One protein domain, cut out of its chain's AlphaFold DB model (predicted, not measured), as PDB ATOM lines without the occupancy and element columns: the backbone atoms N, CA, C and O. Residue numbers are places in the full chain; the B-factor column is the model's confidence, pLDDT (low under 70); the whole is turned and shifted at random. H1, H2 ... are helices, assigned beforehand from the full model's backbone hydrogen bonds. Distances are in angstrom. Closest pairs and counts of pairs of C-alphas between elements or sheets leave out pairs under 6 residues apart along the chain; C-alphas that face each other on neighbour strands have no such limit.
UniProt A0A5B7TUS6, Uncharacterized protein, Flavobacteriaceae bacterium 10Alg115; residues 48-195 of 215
ATOM      1  N   GLU A  48     245.186 280.632 200.488       66.44
ATOM      2  CA  GLU A  48     244.090 281.081 201.348       66.44
ATOM      3  C   GLU A  48     242.904 280.101 201.394       66.44
ATOM      4  O   GLU A  48     242.397 279.783 202.473       66.44
ATOM      5  N   GLU A  49     242.458 279.575 200.249       70.00
ATOM      6  CA  GLU A  49     241.386 278.567 200.216       70.00
ATOM      7  C   GLU A  49     241.838 277.255 200.870       70.00
ATOM      8  O   GLU A  49     241.051 276.556 201.519       70.00
ATOM      9  N   TYR A  50     243.129 276.943 200.752       84.12
ATOM     10  CA  TYR A  50     243.717 275.780 201.394       84.12
ATOM     11  C   TYR A  50     243.828 275.947 202.920       84.12
ATOM     12  O   TYR A  50     243.539 275.011 203.668       84.12
ATOM     13  N   GLU A  51     244.159 277.141 203.416       91.12
ATOM     14  CA  GLU A  51     244.204 277.443 204.852       91.12
ATOM     15  C   GLU A  51     242.844 277.270 205.540       91.12
ATOM     16  O   GLU A  51     242.785 276.694 206.627       91.12
ATOM     17  N   GLN A  52     241.742 277.692 204.911       93.38
ATOM     18  CA  GLN A  52     240.401 277.481 205.473       93.38
ATOM     19  C   GLN A  52     240.092 275.983 205.631       93.38
ATOM     20  O   GLN A  52     239.598 275.542 206.675       93.38
ATOM     21  N   LEU A  53     240.431 275.174 204.625       93.38
ATOM     22  CA  LEU A  53     240.270 273.721 204.677       93.38
ATOM     23  C   LEU A  53     241.116 273.092 205.797       93.38
ATOM     24  O   LEU A  53     240.652 272.195 206.510       93.38
ATOM     25  N   VAL A  54     242.353 273.560 205.971       95.94
ATOM     26  CA  VAL A  54     243.246 273.107 207.044       95.94
ATOM     27  C   VAL A  54     242.685 273.503 208.405       95.94
ATOM     28  O   VAL A  54     242.638 272.670 209.315       95.94
ATOM     29  N   PHE A  55     242.170 274.723 208.544       97.31
ATOM     30  CA  PHE A  55     241.529 275.180 209.770       97.31
ATOM     31  C   PHE A  55     240.332 274.294 210.142       97.31
ATOM     32  O   PHE A  55     240.286 273.763 211.253       97.31
ATOM     33  N   GLU A  56     239.430 274.007 209.201       97.00
ATOM     34  CA  GLU A  56     238.317 273.070 209.413       97.00
ATOM     35  C   GLU A  56     238.793 271.668 209.825       97.00
ATOM     36  O   GLU A  56     238.213 271.037 210.719       97.00
ATOM     37  N   ALA A  57     239.863 271.169 209.200       97.44
ATOM     38  CA  ALA A  57     240.441 269.873 209.531       97.44
ATOM     39  C   ALA A  57     240.998 269.845 210.964       97.44
ATOM     40  O   ALA A  57     240.723 268.896 211.707       97.44
ATOM     41  N   THR A  58     241.713 270.890 211.393       98.62
ATOM     42  CA  THR A  58     242.203 270.994 212.778       98.62
ATOM     43  C   THR A  58     241.053 271.073 213.787       98.62
ATOM     44  O   THR A  58     241.069 270.345 214.783       98.62
ATOM     45  N   GLN A  59     240.006 271.862 213.506       98.50
ATOM     46  CA  GLN A  59     238.806 271.957 214.345       98.50
ATOM     47  C   GLN A  59     238.113 270.599 214.490       98.50
ATOM     48  O   GLN A  59     237.733 270.201 215.596       98.50
ATOM     49  N   TYR A  60     237.992 269.843 213.393       98.00
ATOM     50  CA  TYR A  60     237.447 268.489 213.429       98.00
ATOM     51  C   TYR A  60     238.280 267.568 214.332       98.00
ATOM     52  O   TYR A  60     237.715 266.912 215.213       98.00
ATOM     53  N   LEU A  61     239.604 267.546 214.159       97.38
ATOM     54  CA  LEU A  61     240.511 266.702 214.944       97.38
ATOM     55  C   LEU A  61     240.474 267.039 216.444       97.38
ATOM     56  O   LEU A  61     240.507 266.131 217.272       97.38
ATOM     57  N   LEU A  62     240.359 268.321 216.800       98.25
ATOM     58  CA  LEU A  62     240.359 268.804 218.188       98.25
ATOM     59  C   LEU A  62     238.969 268.794 218.852       98.25
ATOM     60  O   LEU A  62     238.853 268.916 220.076       98.25
ATOM     61  N   SER A  63     237.899 268.604 218.081       97.00
ATOM     62  CA  SER A  63     236.525 268.542 218.605       97.00
ATOM     63  C   SER A  63     235.990 267.118 218.766       97.00
ATOM     64  O   SER A  63     235.022 266.900 219.503       97.00
ATOM     65  N   ASN A  64     236.635 266.131 218.136       96.06
ATOM     66  CA  ASN A  64     236.161 264.749 218.080       96.06
ATOM     67  C   ASN A  64     237.109 263.770 218.792       96.06
ATOM     68  O   ASN A  64     238.317 263.989 218.830       96.06
ATOM     69  N   PRO A  65     236.591 262.660 219.350       95.31
ATOM     70  CA  PRO A  65     237.431 261.569 219.826       95.31
ATOM     71  C   PRO A  65     238.392 261.049 218.754       95.31
ATOM     72  O   PRO A  65     238.019 260.946 217.586       95.31
ATOM     73  N   VAL A  66     239.591 260.637 219.172       93.62
ATOM     74  CA  VAL A  66     240.556 259.988 218.276       93.62
ATOM     75  C   VAL A  66     239.949 258.709 217.704       93.62
ATOM     76  O   VAL A  66     239.561 257.803 218.448       93.62
ATOM     77  N   ASN A  67     239.871 258.646 216.375       92.31
ATOM     78  CA  ASN A  67     239.361 257.495 215.646       92.31
ATOM     79  C   ASN A  67     240.167 257.280 214.362       92.31
ATOM     80  O   ASN A  67     239.735 257.648 213.276       92.31
ATOM     81  N   GLU A  68     241.320 256.632 214.496       88.31
ATOM     82  CA  GLU A  68     242.272 256.381 213.404       88.31
ATOM     83  C   GLU A  68     241.700 255.527 212.258       88.31
ATOM     84  O   GLU A  68     242.268 255.491 211.174       88.31
ATOM     85  N   LYS A  69     240.555 254.867 212.472       87.69
ATOM     86  CA  LYS A  69     239.857 254.077 211.447       87.69
ATOM     87  C   LYS A  69     238.808 254.880 210.675       87.69
ATOM     88  O   LYS A  69     238.296 254.402 209.668       87.69
ATOM     89  N   SER A  70     238.434 256.069 211.152       91.62
ATOM     90  CA  SER A  70     237.455 256.911 210.467       91.62
ATOM     91  C   SER A  70     238.084 257.548 209.233       91.62
ATOM     92  O   SER A  70     239.090 258.246 209.350       91.62
ATOM     93  N   ALA A  71     237.440 257.397 208.073       89.44
ATOM     94  CA  ALA A  71     237.863 258.067 206.844       89.44
ATOM     95  C   ALA A  71     238.017 259.583 207.048       89.44
ATOM     96  O   ALA A  71     239.019 260.163 206.647       89.44
ATOM     97  N   LYS A  72     237.081 260.216 207.767       90.50
ATOM     98  CA  LYS A  72     237.137 261.654 208.054       90.50
ATOM     99  C   LYS A  72     238.340 262.028 208.924       90.50
ATOM    100  O   LYS A  72     239.016 263.003 208.627       90.50
ATOM    101  N   PHE A  73     238.655 261.232 209.945       91.88
ATOM    102  CA  PHE A  73     239.851 261.435 210.769       91.88
ATOM    103  C   PHE A  73     241.143 261.292 209.970       91.88
ATOM    104  O   PHE A  73     242.032 262.137 210.086       91.88
ATOM    105  N   VAL A  74     241.239 260.251 209.140       87.25
ATOM    106  CA  VAL A  74     242.403 260.015 208.279       87.25
ATOM    107  C   VAL A  74     242.581 261.171 207.299       87.25
ATOM    108  O   VAL A  74     243.680 261.711 207.191       87.25
ATOM    109  N   SER A  75     241.513 261.599 206.628       84.69
ATOM    110  CA  SER A  75     241.571 262.689 205.652       84.69
ATOM    111  C   SER A  75     241.893 264.035 206.295       84.69
ATOM    112  O   SER A  75     242.779 264.728 205.807       84.69
ATOM    113  N   SER A  76     241.269 264.381 207.426       89.25
ATOM    114  CA  SER A  76     241.626 265.596 208.170       89.25
ATOM    115  C   SER A  76     243.081 265.571 208.633       89.25
ATOM    116  O   SER A  76     243.765 266.584 208.541       89.25
ATOM    117  N   SER A  77     243.583 264.414 209.072       89.62
ATOM    118  CA  SER A  77     244.991 264.282 209.455       89.62
ATOM    119  C   SER A  77     245.931 264.478 208.266       89.62
ATOM    120  O   SER A  77     246.929 265.178 208.389       89.62
ATOM    121  N   LYS A  78     245.596 263.925 207.092       86.25
ATOM    122  CA  LYS A  78     246.376 264.122 205.860       86.25
ATOM    123  C   LYS A  78     246.426 265.586 205.430       86.25
ATOM    124  O   LYS A  78     247.502 266.051 205.086       86.25
ATOM    125  N   ILE A  79     245.296 266.295 205.485       87.50
ATOM    126  CA  ILE A  79     245.218 267.728 205.159       87.50
ATOM    127  C   ILE A  79     246.168 268.528 206.057       87.50
ATOM    128  O   ILE A  79     247.007 269.272 205.560       87.50
ATOM    129  N   VAL A  80     246.089 268.329 207.377       91.31
ATOM    130  CA  VAL A  80     246.936 269.069 208.324       91.31
ATOM    131  C   VAL A  80     248.412 268.717 208.142       91.31
ATOM    132  O   VAL A  80     249.245 269.615 208.065       91.31
ATOM    133  N   CYS A  81     248.751 267.430 208.017       87.94
ATOM    134  CA  CYS A  81     250.132 267.006 207.789       87.94
ATOM    135  C   CYS A  81     250.701 267.539 206.470       87.94
ATOM    136  O   CYS A  81     251.868 267.910 206.432       87.94
ATOM    137  N   PHE A  82     249.905 267.575 205.398       84.69
ATOM    138  CA  PHE A  82     250.352 268.132 204.125       84.69
ATOM    139  C   PHE A  82     250.711 269.610 204.282       84.69
ATOM    140  O   PHE A  82     251.824 269.982 203.921       84.69
ATOM    141  N   TRP A  83     249.820 270.409 204.883       87.88
ATOM    142  CA  TRP A  83     250.052 271.833 205.137       87.88
ATOM    143  C   TRP A  83     251.296 272.075 205.995       87.88
ATOM    144  O   TRP A  83     252.127 272.903 205.646       87.88
ATOM    145  N   MET A  84     251.479 271.295 207.066       87.31
ATOM    146  CA  MET A  84     252.658 271.401 207.937       87.31
ATOM    147  C   MET A  84     253.991 271.117 207.229       87.31
ATOM    148  O   MET A  84     255.038 271.484 207.756       87.31
ATOM    149  N   ASN A  85     253.956 270.434 206.082       83.06
ATOM    150  CA  ASN A  85     255.132 270.099 205.283       83.06
ATOM    151  C   ASN A  85     255.349 271.063 204.102       83.06
ATOM    152  O   ASN A  85     256.291 270.856 203.340       83.06
ATOM    153  N   GLN A  86     254.480 272.061 203.912       82.00
ATOM    154  CA  GLN A  86     254.656 273.090 202.886       82.00
ATOM    155  C   GLN A  86     255.378 274.314 203.455       82.00
ATOM    156  O   GLN A  86     255.332 274.579 204.659       82.00
ATOM    157  N   ASP A  87     255.987 275.104 202.570       82.94
ATOM    158  CA  ASP A  87     256.369 276.475 202.898       82.94
ATOM    159  C   ASP A  87     255.113 277.355 202.888       82.94
ATOM    160  O   ASP A  87     254.589 277.729 201.841       82.94
ATOM    161  N   THR A  88     254.573 277.599 204.077       82.25
ATOM    162  CA  THR A  88     253.306 278.320 204.279       82.25
ATOM    163  C   THR A  88     253.523 279.777 204.680       82.25
ATOM    164  O   THR A  88     252.557 280.487 204.949       82.25
ATOM    165  N   GLY A  89     254.780 280.220 204.793       84.38
ATOM    166  CA  GLY A  89     255.118 281.505 205.406       84.38
ATOM    167  C   GLY A  89     254.899 281.561 206.926       84.38
ATOM    168  O   GLY A  89     255.102 282.616 207.521       84.38
ATOM    169  N   TYR A  90     254.516 280.452 207.570       87.62
ATOM    170  CA  TYR A  90     254.460 280.330 209.028       87.62
ATOM    171  C   TYR A  90     255.616 279.484 209.548       87.62
ATOM    172  O   TYR A  90     255.872 278.377 209.073       87.62
ATOM    173  N   GLY A  91     256.244 279.942 210.624       88.56
ATOM    174  CA  GLY A  91     256.988 279.054 211.498       88.56
ATOM    175  C   GLY A  91     256.032 278.221 212.348       88.56
ATOM    176  O   GLY A  91     255.058 278.725 212.907       88.56
ATOM    177  N   ILE A  92     256.323 276.929 212.488       91.56
ATOM    178  CA  ILE A  92     255.613 276.049 213.421       91.56
ATOM    179  C   ILE A  92     256.497 275.914 214.667       91.56
ATOM    180  O   ILE A  92     257.444 275.123 214.637       91.56
ATOM    181  N   PRO A  93     256.231 276.655 215.765       92.19
ATOM    182  CA  PRO A  93     257.116 276.724 216.929       92.19
ATOM    183  C   PRO A  93     257.066 275.452 217.797       92.19
ATOM    184  O   PRO A  93     256.764 275.485 218.994       92.19
ATOM    185  N   LEU A  94     257.412 274.302 217.219       88.56
ATOM    186  CA  LEU A  94     257.646 273.052 217.935       88.56
ATOM    187  C   LEU A  94     258.865 273.180 218.862       88.56
ATOM    188  O   LEU A  94     259.671 274.108 218.764       88.56
ATOM    189  N   GLY A  95     258.993 272.245 219.802       85.06
ATOM    190  CA  GLY A  95     260.037 272.279 220.824       85.06
ATOM    191  C   GLY A  95     259.631 273.026 222.096       85.06
ATOM    192  O   GLY A  95     258.452 273.241 222.382       85.06
ATOM    193  N   GLY A  96     260.636 273.365 222.903       85.88
ATOM    194  CA  GLY A  96     260.437 273.860 224.261       85.88
ATOM    195  C   GLY A  96     260.065 272.753 225.251       85.88
ATOM    196  O   GLY A  96     259.736 271.620 224.887       85.88
ATOM    197  N   ASN A  97     260.134 273.083 226.536       90.12
ATOM    198  CA  ASN A  97     260.033 272.100 227.609       90.12
ATOM    199  C   ASN A  97     258.730 271.298 227.610       90.12
ATOM    200  O   ASN A  97     258.748 270.094 227.876       90.12
ATOM    201  N   PHE A  98     257.611 271.935 227.262       93.56
ATOM    202  CA  PHE A  98     256.337 271.239 227.165       93.56
ATOM    203  C   PHE A  98     256.359 270.155 226.082       93.56
ATOM    204  O   PHE A  98     256.058 268.998 226.377       93.56
ATOM    205  N   TYR A  99     256.781 270.502 224.860       92.69
ATOM    206  CA  TYR A  99     256.829 269.589 223.715       92.69
ATOM    207  C   TYR A  99     257.688 268.351 223.985       92.69
ATOM    208  O   TYR A  99     257.272 267.227 223.698       92.69
ATOM    209  N   TYR A 100     258.866 268.538 224.582       88.56
ATOM    210  CA  TYR A 100     259.780 267.432 224.871       88.56
ATOM    211  C   TYR A 100     259.268 266.501 225.989       88.56
ATOM    212  O   TYR A 100     259.706 265.359 226.122       88.56
ATOM    213  N   LYS A 101     258.278 266.941 226.777       90.75
ATOM    214  CA  LYS A 101     257.588 266.111 227.779       90.75
ATOM    215  C   LYS A 101     256.374 265.360 227.200       90.75
ATOM    216  O   LYS A 101     255.804 264.504 227.895       90.75
ATOM    217  N   LEU A 102     255.986 265.643 225.952       91.94
ATOM    218  CA  LEU A 102     254.957 264.917 225.202       91.94
ATOM    219  C   LEU A 102     255.537 263.651 224.557       91.94
ATOM    220  O   LEU A 102     256.700 263.609 224.171       91.94
ATOM    221  N   ARG A 103     254.710 262.608 224.408       87.94
ATOM    222  CA  ARG A 103     255.088 261.382 223.678       87.94
ATOM    223  C   ARG A 103     254.588 261.404 222.247       87.94
ATOM    224  O   ARG A 103     253.439 261.768 222.001       87.94
ATOM    225  N   ASN A 104     255.401 260.880 221.340       81.50
ATOM    226  CA  ASN A 104     254.959 260.628 219.976       81.50
ATOM    227  C   ASN A 104     254.024 259.402 219.879       81.50
ATOM    228  O   ASN A 104     252.989 259.467 219.235       81.50
ATOM    229  N   THR A 105     254.315 258.323 220.617       77.75
ATOM    230  CA  THR A 105     253.600 257.024 220.549       77.75
ATOM    231  C   THR A 105     252.101 257.059 220.850       77.75
ATOM    232  O   THR A 105     251.399 256.105 220.549       77.75
ATOM    233  N   ASP A 106     251.607 258.119 221.492       79.38
ATOM    234  CA  ASP A 106     250.188 258.283 221.841       79.38
ATOM    235  C   ASP A 106     249.609 259.554 221.200       79.38
ATOM    236  O   ASP A 106     248.717 260.188 221.768       79.38
ATOM    237  N   ASN A 107     250.184 259.976 220.069       87.19
ATOM    238  CA  ASN A 107     249.789 261.146 219.290       87.19
ATOM    239  C   ASN A 107     249.837 262.486 220.059       87.19
ATOM    240  O   ASN A 107     249.272 263.471 219.595       87.19
ATOM    241  N   GLN A 108     250.500 262.584 221.224       93.75
ATOM    242  CA  GLN A 108     250.492 263.830 222.012       93.75
ATOM    243  C   GLN A 108     251.206 264.963 221.271       93.75
ATOM    244  O   GLN A 108     250.680 266.069 221.197       93.75
ATOM    245  N   GLN A 109     252.389 264.685 220.712       93.94
ATOM    246  CA  GLN A 109     253.134 265.669 219.921       93.94
ATOM    247  C   GLN A 109     252.374 266.064 218.655       93.94
ATOM    248  O   GLN A 109     252.300 267.250 218.351       93.94
ATOM    249  N   TYR A 110     251.747 265.091 217.987       94.00
ATOM    250  CA  TYR A 110     250.890 265.341 216.834       94.00
ATOM    251  C   TYR A 110     249.737 266.290 217.182       94.00
ATOM    252  O   TYR A 110     249.625 267.351 216.587       94.00
ATOM    253  N   PHE A 111     248.923 265.982 218.197       97.12
ATOM    254  CA  PHE A 111     247.792 266.844 218.564       97.12
ATOM    255  C   PHE A 111     248.214 268.210 219.110       97.12
ATOM    256  O   PHE A 111     247.467 269.177 218.964       97.12
ATOM    257  N   TYR A 112     249.396 268.323 219.714       97.75
ATOM    258  CA  TYR A 112     249.959 269.628 220.048       97.75
ATOM    259  C   TYR A 112     250.343 270.421 218.793       97.75
ATOM    260  O   TYR A 112     250.003 271.595 218.705       97.75
ATOM    261  N   ALA A 113     250.944 269.784 217.785       96.62
ATOM    262  CA  ALA A 113     251.210 270.428 216.500       96.62
ATOM    263  C   ALA A 113     249.913 270.833 215.774       96.62
ATOM    264  O   ALA A 113     249.798 271.969 215.327       96.62
ATOM    265  N   VAL A 114     248.889 269.969 215.761       98.06
ATOM    266  CA  VAL A 114     247.540 270.311 215.267       98.06
ATOM    267  C   VAL A 114     246.982 271.531 216.008       98.06
ATOM    268  O   VAL A 114     246.348 272.378 215.392       98.06
ATOM    269  N   SER A 115     247.237 271.651 217.316       98.69
ATOM    270  CA  SER A 115     246.800 272.803 218.120       98.69
ATOM    271  C   SER A 115     247.557 274.091 217.780       98.69
ATOM    272  O   SER A 115     246.961 275.162 217.837       98.69
ATOM    273  N   ILE A 116     248.837 274.000 217.401       98.50
ATOM    274  CA  ILE A 116     249.615 275.137 216.879       98.50
ATOM    275  C   ILE A 116     248.996 275.625 215.572       98.50
ATOM    276  O   ILE A 116     248.641 276.795 215.477       98.50
ATOM    277  N   VAL A 117     248.804 274.724 214.603       98.06
ATOM    278  CA  VAL A 117     248.198 275.063 213.303       98.06
ATOM    279  C   VAL A 117     246.805 275.656 213.497       98.06
ATOM    280  O   VAL A 117     246.484 276.690 212.921       98.06
ATOM    281  N   ASN A 118     245.993 275.039 214.360       98.69
ATOM    282  CA  ASN A 118     244.660 275.526 214.687       98.69
ATOM    283  C   ASN A 118     244.686 276.970 215.184       98.69
ATOM    284  O   ASN A 118     243.911 277.783 214.700       98.69
ATOM    285  N   TYR A 119     245.578 277.278 216.126       98.69
ATOM    286  CA  TYR A 119     245.666 278.608 216.705       98.69
ATOM    287  C   TYR A 119     246.198 279.641 215.705       98.69
ATOM    288  O   TYR A 119     245.612 280.708 215.580       98.69
ATOM    289  N   LEU A 120     247.248 279.320 214.942       97.88
ATOM    290  CA  LEU A 120     247.781 280.208 213.900       97.88
ATOM    291  C   LEU A 120     246.698 280.607 212.886       97.88
ATOM    292  O   LEU A 120     246.499 281.791 212.615       97.88
ATOM    293  N   LEU A 121     245.965 279.617 212.372       97.56
ATOM    294  CA  LEU A 121     244.915 279.847 211.383       97.56
ATOM    295  C   LEU A 121     243.685 280.524 211.987       97.56
ATOM    296  O   LEU A 121     243.097 281.378 211.336       97.56
ATOM    297  N   ASP A 122     243.323 280.213 213.233       98.38
ATOM    298  CA  ASP A 122     242.264 280.924 213.957       98.38
ATOM    299  C   ASP A 122     242.564 282.425 214.058       98.38
ATOM    300  O   ASP A 122     241.706 283.254 213.759       98.38
ATOM    301  N   GLN A 123     243.801 282.782 214.413       98.31
ATOM    302  CA  GLN A 123     244.216 284.180 214.496       98.31
ATOM    303  C   GLN A 123     244.129 284.877 213.134       98.31
ATOM    304  O   GLN A 123     243.606 285.992 213.063       98.31
ATOM    305  N   LYS A 124     244.547 284.215 212.046       95.94
ATOM    306  CA  LYS A 124     244.427 284.775 210.693       95.94
ATOM    307  C   LYS A 124     242.962 284.939 210.280       95.94
ATOM    308  O   LYS A 124     242.545 286.041 209.941       95.94
ATOM    309  N   ILE A 125     242.197 283.850 210.320       95.56
ATOM    310  CA  ILE A 125     240.866 283.730 209.709       95.56
ATOM    311  C   ILE A 125     239.800 284.456 210.532       95.56
ATOM    312  O   ILE A 125     238.971 285.169 209.973       95.56
ATOM    313  N   ASN A 126     239.811 284.289 211.857       97.06
ATOM    314  CA  ASN A 126     238.741 284.793 212.723       97.06
ATOM    315  C   ASN A 126     239.092 286.121 213.403       97.06
ATOM    316  O   ASN A 126     238.195 286.818 213.879       97.06
ATOM    317  N   HIS A 127     240.379 286.475 213.464       97.12
ATOM    318  CA  HIS A 127     240.851 287.666 214.174       97.12
ATOM    319  C   HIS A 127     241.661 288.636 213.307       97.12
ATOM    320  O   HIS A 127     242.090 289.669 213.819       97.12
ATOM    321  N   ASN A 128     241.856 288.345 212.013       96.00
ATOM    322  CA  ASN A 128     242.649 289.160 211.085       96.00
ATOM    323  C   ASN A 128     244.064 289.482 211.613       96.00
ATOM    324  O   ASN A 128     244.605 290.556 211.348       96.00
ATOM    325  N   ARG A 129     244.665 288.562 212.382       97.19
ATOM    326  CA  ARG A 129     246.001 288.702 212.974       97.19
ATOM    327  C   ARG A 129     246.907 287.562 212.528       97.19
ATOM    328  O   ARG A 129     246.635 286.400 212.809       97.19
ATOM    329  N   ILE A 130     248.024 287.896 211.891       94.94
ATOM    330  CA  ILE A 130     249.045 286.917 211.500       94.94
ATOM    331  C   ILE A 130     250.097 286.823 212.607       94.94
ATOM    332  O   ILE A 130     250.629 287.838 213.051       94.94
ATOM    333  N   LEU A 131     250.396 285.596 213.036       96.56
ATOM    334  CA  LEU A 131     251.481 285.270 213.963       96.56
ATOM    335  C   LEU A 131     252.565 284.497 213.195       96.56
ATOM    336  O   LEU A 131     252.449 283.279 213.070       96.56
ATOM    337  N   PRO A 132     253.581 285.171 212.632       91.62
ATOM    338  CA  PRO A 132     254.499 284.545 211.685       91.62
ATOM    339  C   PRO A 132     255.360 283.457 212.331       91.62
ATOM    340  O   PRO A 132     255.605 282.432 211.704       91.62
ATOM    341  N   CYS A 133     255.798 283.637 213.580       94.06
ATOM    342  CA  CYS A 133     256.686 282.718 214.296       94.06
ATOM    343  C   CYS A 133     257.969 282.386 213.514       94.06
ATOM    344  O   CYS A 133     258.460 281.254 213.585       94.06
ATOM    345  N   ILE A 134     258.505 283.349 212.760       91.81
ATOM    346  CA  ILE A 134     259.749 283.221 211.990       91.81
ATOM    347  C   ILE A 134     260.902 283.795 212.818       91.81
ATOM    348  O   ILE A 134     260.750 284.795 213.514       91.81
ATOM    349  N   ALA A 135     262.076 283.166 212.742       90.44
ATOM    350  CA  ALA A 135     263.271 283.687 213.395       90.44
ATOM    351  C   ALA A 135     263.593 285.114 212.915       90.44
ATOM    352  O   ALA A 135     263.655 285.381 211.717       90.44
ATOM    353  N   ILE A 136     263.821 286.008 213.875       89.81
ATOM    354  CA  ILE A 136     264.208 287.401 213.660       89.81
ATOM    355  C   ILE A 136     265.695 287.488 213.984       89.81
ATOM    356  O   ILE A 136     266.143 286.987 215.019       89.81
ATOM    357  N   GLU A 137     266.469 288.081 213.082       91.62
ATOM    358  CA  GLU A 137     267.909 288.235 213.265       91.62
ATOM    359  C   GLU A 137     268.221 289.036 214.540       91.62
ATOM    360  O   GLU A 137     267.580 290.040 214.836       91.62
ATOM    361  N   GLY A 138     269.196 288.565 215.321       90.75
ATOM    362  CA  GLY A 138     269.569 289.180 216.599       90.75
ATOM    363  C   GLY A 138     268.657 288.824 217.779       90.75
ATOM    364  O   GLY A 138     269.042 289.057 218.924       90.75
ATOM    365  N   GLU A 139     267.502 288.194 217.545       91.06
ATOM    366  CA  GLU A 139     266.593 287.759 218.604       91.06
ATOM    367  C   GLU A 139     266.696 286.259 218.885       91.06
ATOM    368  O   GLU A 139     266.851 285.409 218.007       91.06
ATOM    369  N   THR A 140     266.551 285.892 220.158       90.56
ATOM    370  CA  THR A 140     266.458 284.479 220.523       90.56
ATOM    371  C   THR A 140     265.047 283.968 220.232       90.56
ATOM    372  O   THR A 140     264.115 284.327 220.943       90.56
ATOM    373  N   TYR A 141     264.895 283.056 219.265       89.94
ATOM    374  CA  TYR A 141     263.597 282.535 218.797       89.94
ATOM    375  C   TYR A 141     262.594 282.171 219.906       89.94
ATOM    376  O   TYR A 141     261.433 282.553 219.864       89.94
ATOM    377  N   LYS A 142     263.034 281.456 220.952       89.62
ATOM    378  CA  LYS A 142     262.146 281.055 222.061       89.62
ATOM    379  C   LYS A 142     261.614 282.230 222.898       89.62
ATOM    380  O   LYS A 142     260.636 282.031 223.607       89.62
ATOM    381  N   HIS A 143     262.256 283.397 222.838       92.25
ATOM    382  CA  HIS A 143     261.869 284.609 223.562       92.25
ATOM    383  C   HIS A 143     260.924 285.516 222.766       92.25
ATOM    384  O   HIS A 143     260.332 286.406 223.375       92.25
ATOM    385  N   GLN A 144     260.754 285.276 221.460       94.50
ATOM    386  CA  GLN A 144     259.834 286.038 220.615       94.50
ATOM    387  C   GLN A 144     258.395 285.925 221.132       94.50
ATOM    388  O   GLN A 144     257.962 284.856 221.576       94.50
ATOM    389  N   GLU A 145     257.660 287.037 221.115       96.00
ATOM    390  CA  GLU A 145     256.316 287.107 221.702       96.00
ATOM    391  C   GLU A 145     255.317 286.185 221.000       96.00
ATOM    392  O   GLU A 145     254.593 285.450 221.672       96.00
ATOM    393  N   ASP A 146     255.324 286.147 219.668       96.44
ATOM    394  CA  ASP A 146     254.460 285.267 218.879       96.44
ATOM    395  C   ASP A 146     254.757 283.784 219.151       96.44
ATOM    396  O   ASP A 146     253.841 283.000 219.401       96.44
ATOM    397  N   VAL A 147     256.032 283.397 219.231       95.75
ATOM    398  CA  VAL A 147     256.460 282.037 219.580       95.75
ATOM    399  C   VAL A 147     255.981 281.644 220.977       95.75
ATOM    400  O   VAL A 147     255.475 280.530 221.165       95.75
ATOM    401  N   LYS A 148     256.129 282.528 221.973       96.62
ATOM    402  CA  LYS A 148     255.655 282.280 223.346       96.62
ATOM    403  C   LYS A 148     254.138 282.143 223.387       96.62
ATOM    404  O   LYS A 148     253.627 281.190 223.981       96.62
ATOM    405  N   GLU A 149     253.433 283.061 222.734       97.69
ATOM    406  CA  GLU A 149     251.978 283.082 222.668       97.69
ATOM    407  C   GLU A 149     251.434 281.807 222.014       97.69
ATOM    408  O   GLU A 149     250.643 281.089 222.631       97.69
ATOM    409  N   VAL A 150     251.906 281.470 220.810       98.25
ATOM    410  CA  VAL A 150     251.433 280.303 220.056       98.25
ATOM    411  C   VAL A 150     251.694 279.014 220.825       98.25
ATOM    412  O   VAL A 150     250.802 278.173 220.927       98.25
ATOM    413  N   ARG A 151     252.877 278.852 221.431       97.44
ATOM    414  CA  ARG A 151     253.189 277.663 222.241       97.44
ATOM    415  C   ARG A 151     252.267 277.530 223.451       97.44
ATOM    416  O   ARG A 151     251.778 276.432 223.726       97.44
ATOM    417  N   LEU A 152     252.010 278.627 224.162       98.25
ATOM    418  CA  LEU A 152     251.113 278.629 225.316       98.25
ATOM    419  C   LEU A 152     249.672 278.312 224.897       98.25
ATOM    420  O   LEU A 152     249.054 277.404 225.457       98.25
ATOM    421  N   LYS A 153     249.139 279.016 223.893       98.69
ATOM    422  CA  LYS A 153     247.752 278.847 223.439       98.69
ATOM    423  C   LYS A 153     247.505 277.483 222.809       98.69
ATOM    424  O   LYS A 153     246.521 276.822 223.144       98.69
ATOM    425  N   ALA A 154     248.445 276.976 222.018       98.56
ATOM    426  CA  ALA A 154     248.386 275.605 221.524       98.56
ATOM    427  C   ALA A 154     248.417 274.575 222.665       98.56
ATOM    428  O   ALA A 154     247.719 273.560 222.605       98.56
ATOM    429  N   ALA A 155     249.185 274.824 223.732       98.50
ATOM    430  CA  ALA A 155     249.209 273.942 224.894       98.50
ATOM    431  C   ALA A 155     247.867 273.951 225.639       98.50
ATOM    432  O   ALA A 155     247.394 272.888 226.041       98.50
ATOM    433  N   GLU A 156     247.219 275.110 225.782       98.75
ATOM    434  CA  GLU A 156     245.870 275.227 226.354       98.75
ATOM    435  C   GLU A 156     244.842 274.418 225.549       98.75
ATOM    436  O   GLU A 156     244.077 273.641 226.132       98.75
ATOM    437  N   ILE A 157     244.863 274.543 224.217       98.75
ATOM    438  CA  ILE A 157     243.982 273.805 223.302       98.75
ATOM    439  C   ILE A 157     244.226 272.296 223.429       98.75
ATOM    440  O   ILE A 157     243.295 271.532 223.716       98.75
ATOM    441  N   PHE A 158     245.480 271.856 223.310       98.50
ATOM    442  CA  PHE A 158     245.844 270.444 223.412       98.50
ATOM    443  C   PHE A 158     245.493 269.847 224.781       98.50
ATOM    444  O   PHE A 158     244.921 268.759 224.856       98.50
ATOM    445  N   LEU A 159     245.791 270.533 225.889       98.44
ATOM    446  CA  LEU A 159     245.452 270.049 227.233       98.44
ATOM    447  C   LEU A 159     243.932 270.036 227.452       98.44
ATOM    448  O   LEU A 159     243.404 269.113 228.084       98.44
ATOM    449  N   GLY A 160     243.213 271.010 226.886       98.31
ATOM    450  CA  GLY A 160     241.754 271.057 226.841       98.31
ATOM    451  C   GLY A 160     241.130 269.904 226.048       98.31
ATOM    452  O   GLY A 160     240.075 269.386 226.432       98.31
ATOM    453  N   PHE A 161     241.800 269.449 224.993       98.25
ATOM    454  CA  PHE A 161     241.455 268.244 224.247       98.25
ATOM    455  C   PHE A 161     241.784 266.973 225.044       98.25
ATOM    456  O   PHE A 161     240.912 266.131 225.267       98.25
ATOM    457  N   ALA A 162     243.015 266.847 225.537       97.12
ATOM    458  CA  ALA A 162     243.521 265.650 226.201       97.12
ATOM    459  C   ALA A 162     242.851 265.365 227.554       97.12
ATOM    460  O   ALA A 162     242.769 264.209 227.969       97.12
ATOM    461  N   LYS A 163     242.331 266.388 228.255       96.62
ATOM    462  CA  LYS A 163     241.633 266.190 229.541       96.62
ATOM    463  C   LYS A 163     240.323 265.412 229.416       96.62
ATOM    464  O   LYS A 163     239.834 264.925 230.433       96.62
ATOM    465  N   LYS A 164     239.727 265.346 228.220       97.06
ATOM    466  CA  LYS A 164     238.436 264.691 227.978       97.06
ATOM    467  C   LYS A 164     238.664 263.175 227.843       97.06
ATOM    468  O   LYS A 164     239.280 262.761 226.860       97.06
ATOM    469  N   PRO A 165     238.137 262.320 228.746       94.06
ATOM    470  CA  PRO A 165     238.407 260.877 228.709       94.06
ATOM    471  C   PRO A 165     238.020 260.213 227.384       94.06
ATOM    472  O   PRO A 165     238.738 259.344 226.889       94.06
ATOM    473  N   LYS A 166     236.931 260.682 226.757       95.75
ATOM    474  CA  LYS A 166     236.455 260.191 225.456       95.75
ATOM    475  C   LYS A 166     237.488 260.322 224.332       95.75
ATOM    476  O   LYS A 166     237.434 259.542 223.391       95.75
ATOM    477  N   ASN A 167     238.431 261.262 224.438       95.19
ATOM    478  CA  ASN A 167     239.447 261.506 223.415       95.19
ATOM    479  C   ASN A 167     240.621 260.521 223.490       95.19
ATOM    480  O   ASN A 167     241.425 260.483 222.569       95.19
ATOM    481  N   LYS A 168     240.717 259.709 224.555       91.50
ATOM    482  CA  LYS A 168     241.689 258.606 224.690       91.50
ATOM    483  C   LYS A 168     243.174 259.016 224.578       91.50
ATOM    484  O   LYS A 168     244.024 258.166 224.343       91.50
ATOM    485  N   ILE A 169     243.513 260.285 224.829       94.00
ATOM    486  CA  ILE A 169     244.909 260.756 224.873       94.00
ATOM    487  C   ILE A 169     245.556 260.391 226.216       94.00
ATOM    488  O   ILE A 169     245.247 260.962 227.264       94.00
ATOM    489  N   LYS A 170     246.500 259.443 226.197       92.94
ATOM    490  CA  LYS A 170     247.196 258.970 227.404       92.94
ATOM    491  C   LYS A 170     248.414 259.834 227.733       92.94
ATOM    492  O   LYS A 170     249.531 259.529 227.309       92.94
ATOM    493  N   LEU A 171     248.214 260.876 228.541       93.44
ATOM    494  CA  LEU A 171     249.290 261.743 229.041       93.44
ATOM    495  C   LEU A 171     250.289 260.994 229.944       93.44
ATOM    496  O   LEU A 171     249.909 260.145 230.759       93.44
ATOM    497  N   THR A 172     251.572 261.351 229.839       90.00
ATOM    498  CA  THR A 172     252.631 260.847 230.727       90.00
ATOM    499  C   THR A 172     252.549 261.500 232.098       90.00
ATOM    500  O   THR A 172     251.879 262.512 232.277       90.00
ATOM    501  N   ILE A 173     253.290 260.978 233.079       91.38
ATOM    502  CA  ILE A 173     253.470 261.661 234.371       91.38
ATOM    503  C   ILE A 173     253.983 263.096 234.160       91.38
ATOM    504  O   ILE A 173     253.535 264.013 234.843       91.38
ATOM    505  N   ARG A 174     254.875 263.306 233.182       90.62
ATOM    506  CA  ARG A 174     255.460 264.616 232.869       90.62
ATOM    507  C   ARG A 174     254.432 265.564 232.247       90.62
ATOM    508  O   ARG A 174     254.243 266.654 232.774       90.62
ATOM    509  N   SER A 175     253.701 265.143 231.213       92.12
ATOM    510  CA  SER A 175     252.677 265.991 230.585       92.12
ATOM    511  C   SER A 175     251.433 266.190 231.467       92.12
ATOM    512  O   SER A 175     250.817 267.255 231.435       92.12
ATOM    513  N   LYS A 176     251.123 265.251 232.376       95.50
ATOM    514  CA  LYS A 176     250.104 265.436 233.429       95.50
ATOM    515  C   LYS A 176     250.425 266.589 234.386       95.50
ATOM    516  O   LYS A 176     249.487 267.177 234.923       95.50
ATOM    517  N   LYS A 177     251.702 266.941 234.600       96.00
ATOM    518  CA  LYS A 177     252.060 268.119 235.411       96.00
ATOM    519  C   LYS A 177     251.514 269.400 234.778       96.00
ATOM    520  O   LYS A 177     250.853 270.161 235.473       96.00
ATOM    521  N   TYR A 178     251.667 269.589 233.467       97.12
ATOM    522  CA  TYR A 178     251.085 270.744 232.766       97.12
ATOM    523  C   TYR A 178     249.567 270.733 232.790       97.12
ATOM    524  O   TYR A 178     248.963 271.777 233.000       97.12
ATOM    525  N   LEU A 179     248.933 269.559 232.681       97.75
ATOM    526  CA  LEU A 179     247.482 269.472 232.846       97.75
ATOM    527  C   LEU A 179     247.027 269.988 234.227       97.75
ATOM    528  O   LEU A 179     245.953 270.577 234.335       97.75
ATOM    529  N   LYS A 180     247.833 269.796 235.283       98.00
ATOM    530  CA  LYS A 180     247.560 270.356 236.617       98.00
ATOM    531  C   LYS A 180     247.655 271.885 236.621       98.00
ATOM    532  O   LYS A 180     246.762 272.509 237.179       98.00
ATOM    533  N   PHE A 181     248.682 272.471 236.002       98.31
ATOM    534  CA  PHE A 181     248.821 273.931 235.880       98.31
ATOM    535  C   PHE A 181     247.701 274.542 235.027       98.31
ATOM    536  O   PHE A 181     247.060 275.495 235.451       98.31
ATOM    537  N   TYR A 182     247.362 273.917 233.897       98.19
ATOM    538  CA  TYR A 182     246.224 274.307 233.059       98.19
ATOM    539  C   TYR A 182     244.902 274.319 233.839       98.19
ATOM    540  O   TYR A 182     244.158 275.291 233.784       98.19
ATOM    541  N   ARG A 183     244.620 273.278 234.636       97.44
ATOM    542  CA  ARG A 183     243.414 273.232 235.487       97.44
ATOM    543  C   ARG A 183     243.382 274.311 236.572       97.44
ATOM    544  O   ARG A 183     242.303 274.616 237.060       97.44
ATOM    545  N   LYS A 184     244.542 274.836 236.965       97.88
ATOM    546  CA  LYS A 184     244.685 275.895 237.969       97.88
ATOM    547  C   LYS A 184     244.721 277.304 237.369       97.88
ATOM    548  O   LYS A 184     244.733 278.255 238.134       97.88
ATOM    549  N   GLY A 185     244.769 277.440 236.042       97.56
ATOM    550  CA  GLY A 185     244.950 278.736 235.376       97.56
ATOM    551  C   GLY A 185     246.385 279.276 235.407       97.56
ATOM    552  O   GLY A 185     246.631 280.367 234.918       97.56
ATOM    553  N   THR A 186     247.349 278.506 235.914       98.00
ATOM    554  CA  THR A 186     248.748 278.927 236.120       98.00
ATOM    555  C   THR A 186     249.692 278.307 235.078       98.00
ATOM    556  O   THR A 186     250.846 277.988 235.362       98.00
ATOM    557  N   LEU A 187     249.188 278.015 233.870       97.62
ATOM    558  CA  LEU A 187     249.991 277.393 232.808       97.62
ATOM    559  C   LEU A 187     251.037 278.359 232.245       97.62
ATOM    560  O   LEU A 187     252.156 277.930 231.983       97.62
ATOM    561  N   ASN A 188     250.687 279.640 232.097       97.56
ATOM    562  CA  ASN A 188     251.611 280.663 231.610       97.56
ATOM    563  C   ASN A 188     252.826 280.802 232.532       97.56
ATOM    564  O   ASN A 188     253.950 280.687 232.062       97.56
ATOM    565  N   GLU A 189     252.604 280.941 233.845       97.31
ATOM    566  CA  GLU A 189     253.672 280.967 234.860       97.31
ATOM    567  C   GLU A 189     254.632 279.794 234.665       97.31
ATOM    568  O   GLU A 189     255.843 279.980 234.593       97.31
ATOM    569  N   LYS A 190     254.084 278.593 234.441       96.06
ATOM    570  CA  LYS A 190     254.909 277.412 234.219       96.06
ATOM    571  C   LYS A 190     255.746 277.476 232.935       96.06
ATOM    572  O   LYS A 190     256.851 276.942 232.906       96.06
ATOM    573  N   PHE A 191     255.223 278.079 231.870       95.12
ATOM    574  CA  PHE A 191     255.976 278.292 230.630       95.12
ATOM    575  C   PHE A 191     257.080 279.338 230.809       95.12
ATOM    576  O   PHE A 191     258.162 279.144 230.261       95.12
ATOM    577  N   GLN A 192     256.833 280.393 231.591       93.94
ATOM    578  CA  GLN A 192     257.837 281.418 231.887       93.94
ATOM    579  C   GLN A 192     258.973 280.867 232.759       93.94
ATOM    580  O   GLN A 192     260.136 281.070 232.430       93.94
ATOM    581  N   GLU A 193     258.652 280.108 233.813       93.50
ATOM    582  CA  GLU A 193     259.651 279.450 234.674       93.50
ATOM    583  C   GLU A 193     260.628 278.580 233.874       93.50
ATOM    584  O   GLU A 193     261.823 278.551 234.142       93.50
ATOM    585  N   GLU A 194     260.107 277.853 232.885       91.12
ATOM    586  CA  GLU A 194     260.878 276.881 232.116       91.12
ATOM    587  C   GLU A 194     261.399 277.438 230.783       91.12
ATOM    588  O   GLU A 194     261.829 276.663 229.926       91.12
ATOM    589  N   LEU A 195     261.341 278.755 230.563       87.44
ATOM    590  CA  LEU A 195     261.742 279.354 229.289       87.44
ATOM    591  C   LEU A 195     263.245 279.171 229.021       87.44
ATOM    592  O   LEU A 195     263.663 278.879 227.894       87.44
TER     593      LEU A 195
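What this domain is: This is residues 48 to 195 of the 215 residues of an uncharacterized protein of Flavobacteriaceae bacterium 10Alg115 (UniProt A0A5B7TUS6). Two long helices, H4 and H5, cross as an X in the core, with H1 and H2 packed on the H4 side and H6 and H7 on the H5 side. The short helix H3 lies beside this stack, near H4, H5, H6 and H7, and the long link from H4 to H5, residues 128 to 144, runs at 13 to 26 A from the mean of the C-alphas. The printed part has 148 residues with seven named helices, H1 to H7 in order along the chain, and no named strand; its class is all helix, with mostly crossed packing. It is compact, with a radius of gyration of the C-alphas of 14.9 A and spans of 44 by 38 by 25 A.

Where its parts are: H4, the longest helix, holds residues 108 to 127 and measures 26.9 A, from C-alpha 108 at (250.492, 263.830, 222.012) to C-alpha 127 at (240.851, 287.666, 214.174). H5, residues 145 to 162, measures 25.4 A. H1, residues 48 to 63, begins with C-alpha 48 at (244.090, 281.081, 201.348) and measures 22.6 A; H2, residues 71 to 84, measures 19.9 A. H6 is residues 173 to 184, 17.1 A, and H3 is residues 96 to 100, 6.5 A. H7, residues 187 to 193, measures 10.1 A and ends with C-alpha 193 at (259.651, 279.450, 234.674).

How they stand to each other: H5 is the hub, touching four helices. It touches H4 at a steep tilt of 61 degrees, opposite ways, the closest C-alphas being those of Ser 115 and Ala 154, 4.7 A apart. H4 touches H1 at 51 degrees, a steep tilt, with C-alphas 58 and 118 closest at 5.5 A. H1 touches H2 at a steep tilt of 52 degrees, with C-alphas 57 and 76 closest at 4.6 A. H2, with residues 80 to 84 alone, only just touches H4, with 3 pairs of C-alphas within 8 A and Val 80 and Val 114 closest at 7.1 A. H6 touches H5 about perpendicular, at 81 degrees, with C-alphas 159 and 179 closest at 6.0 A. H7 touches H5 at a steep tilt of 46 degrees, with C-alphas 152 and 188 closest at 6.6 A. H3 is close to H6 but not clearly touching, with C-alphas 98 and 175 closest at 7.3 A. H1 and H6 are apart. Every O i to N i+4 pair is within hydrogen-bond range in H1, H2, H3, H4, H5 and H7, and 7 of 8 are in H6.

The domain as a whole: The C-alphas of Lys 69 and Gly 138, the two farthest apart, are 46.3 A apart. The printed part has no cut. The links from H2 to H3 and from H4 to H5 are long, and the link from H6 to H7 is tight. The mean pLDDT of the printed part is 93.0, and residue 48 alone is under 70.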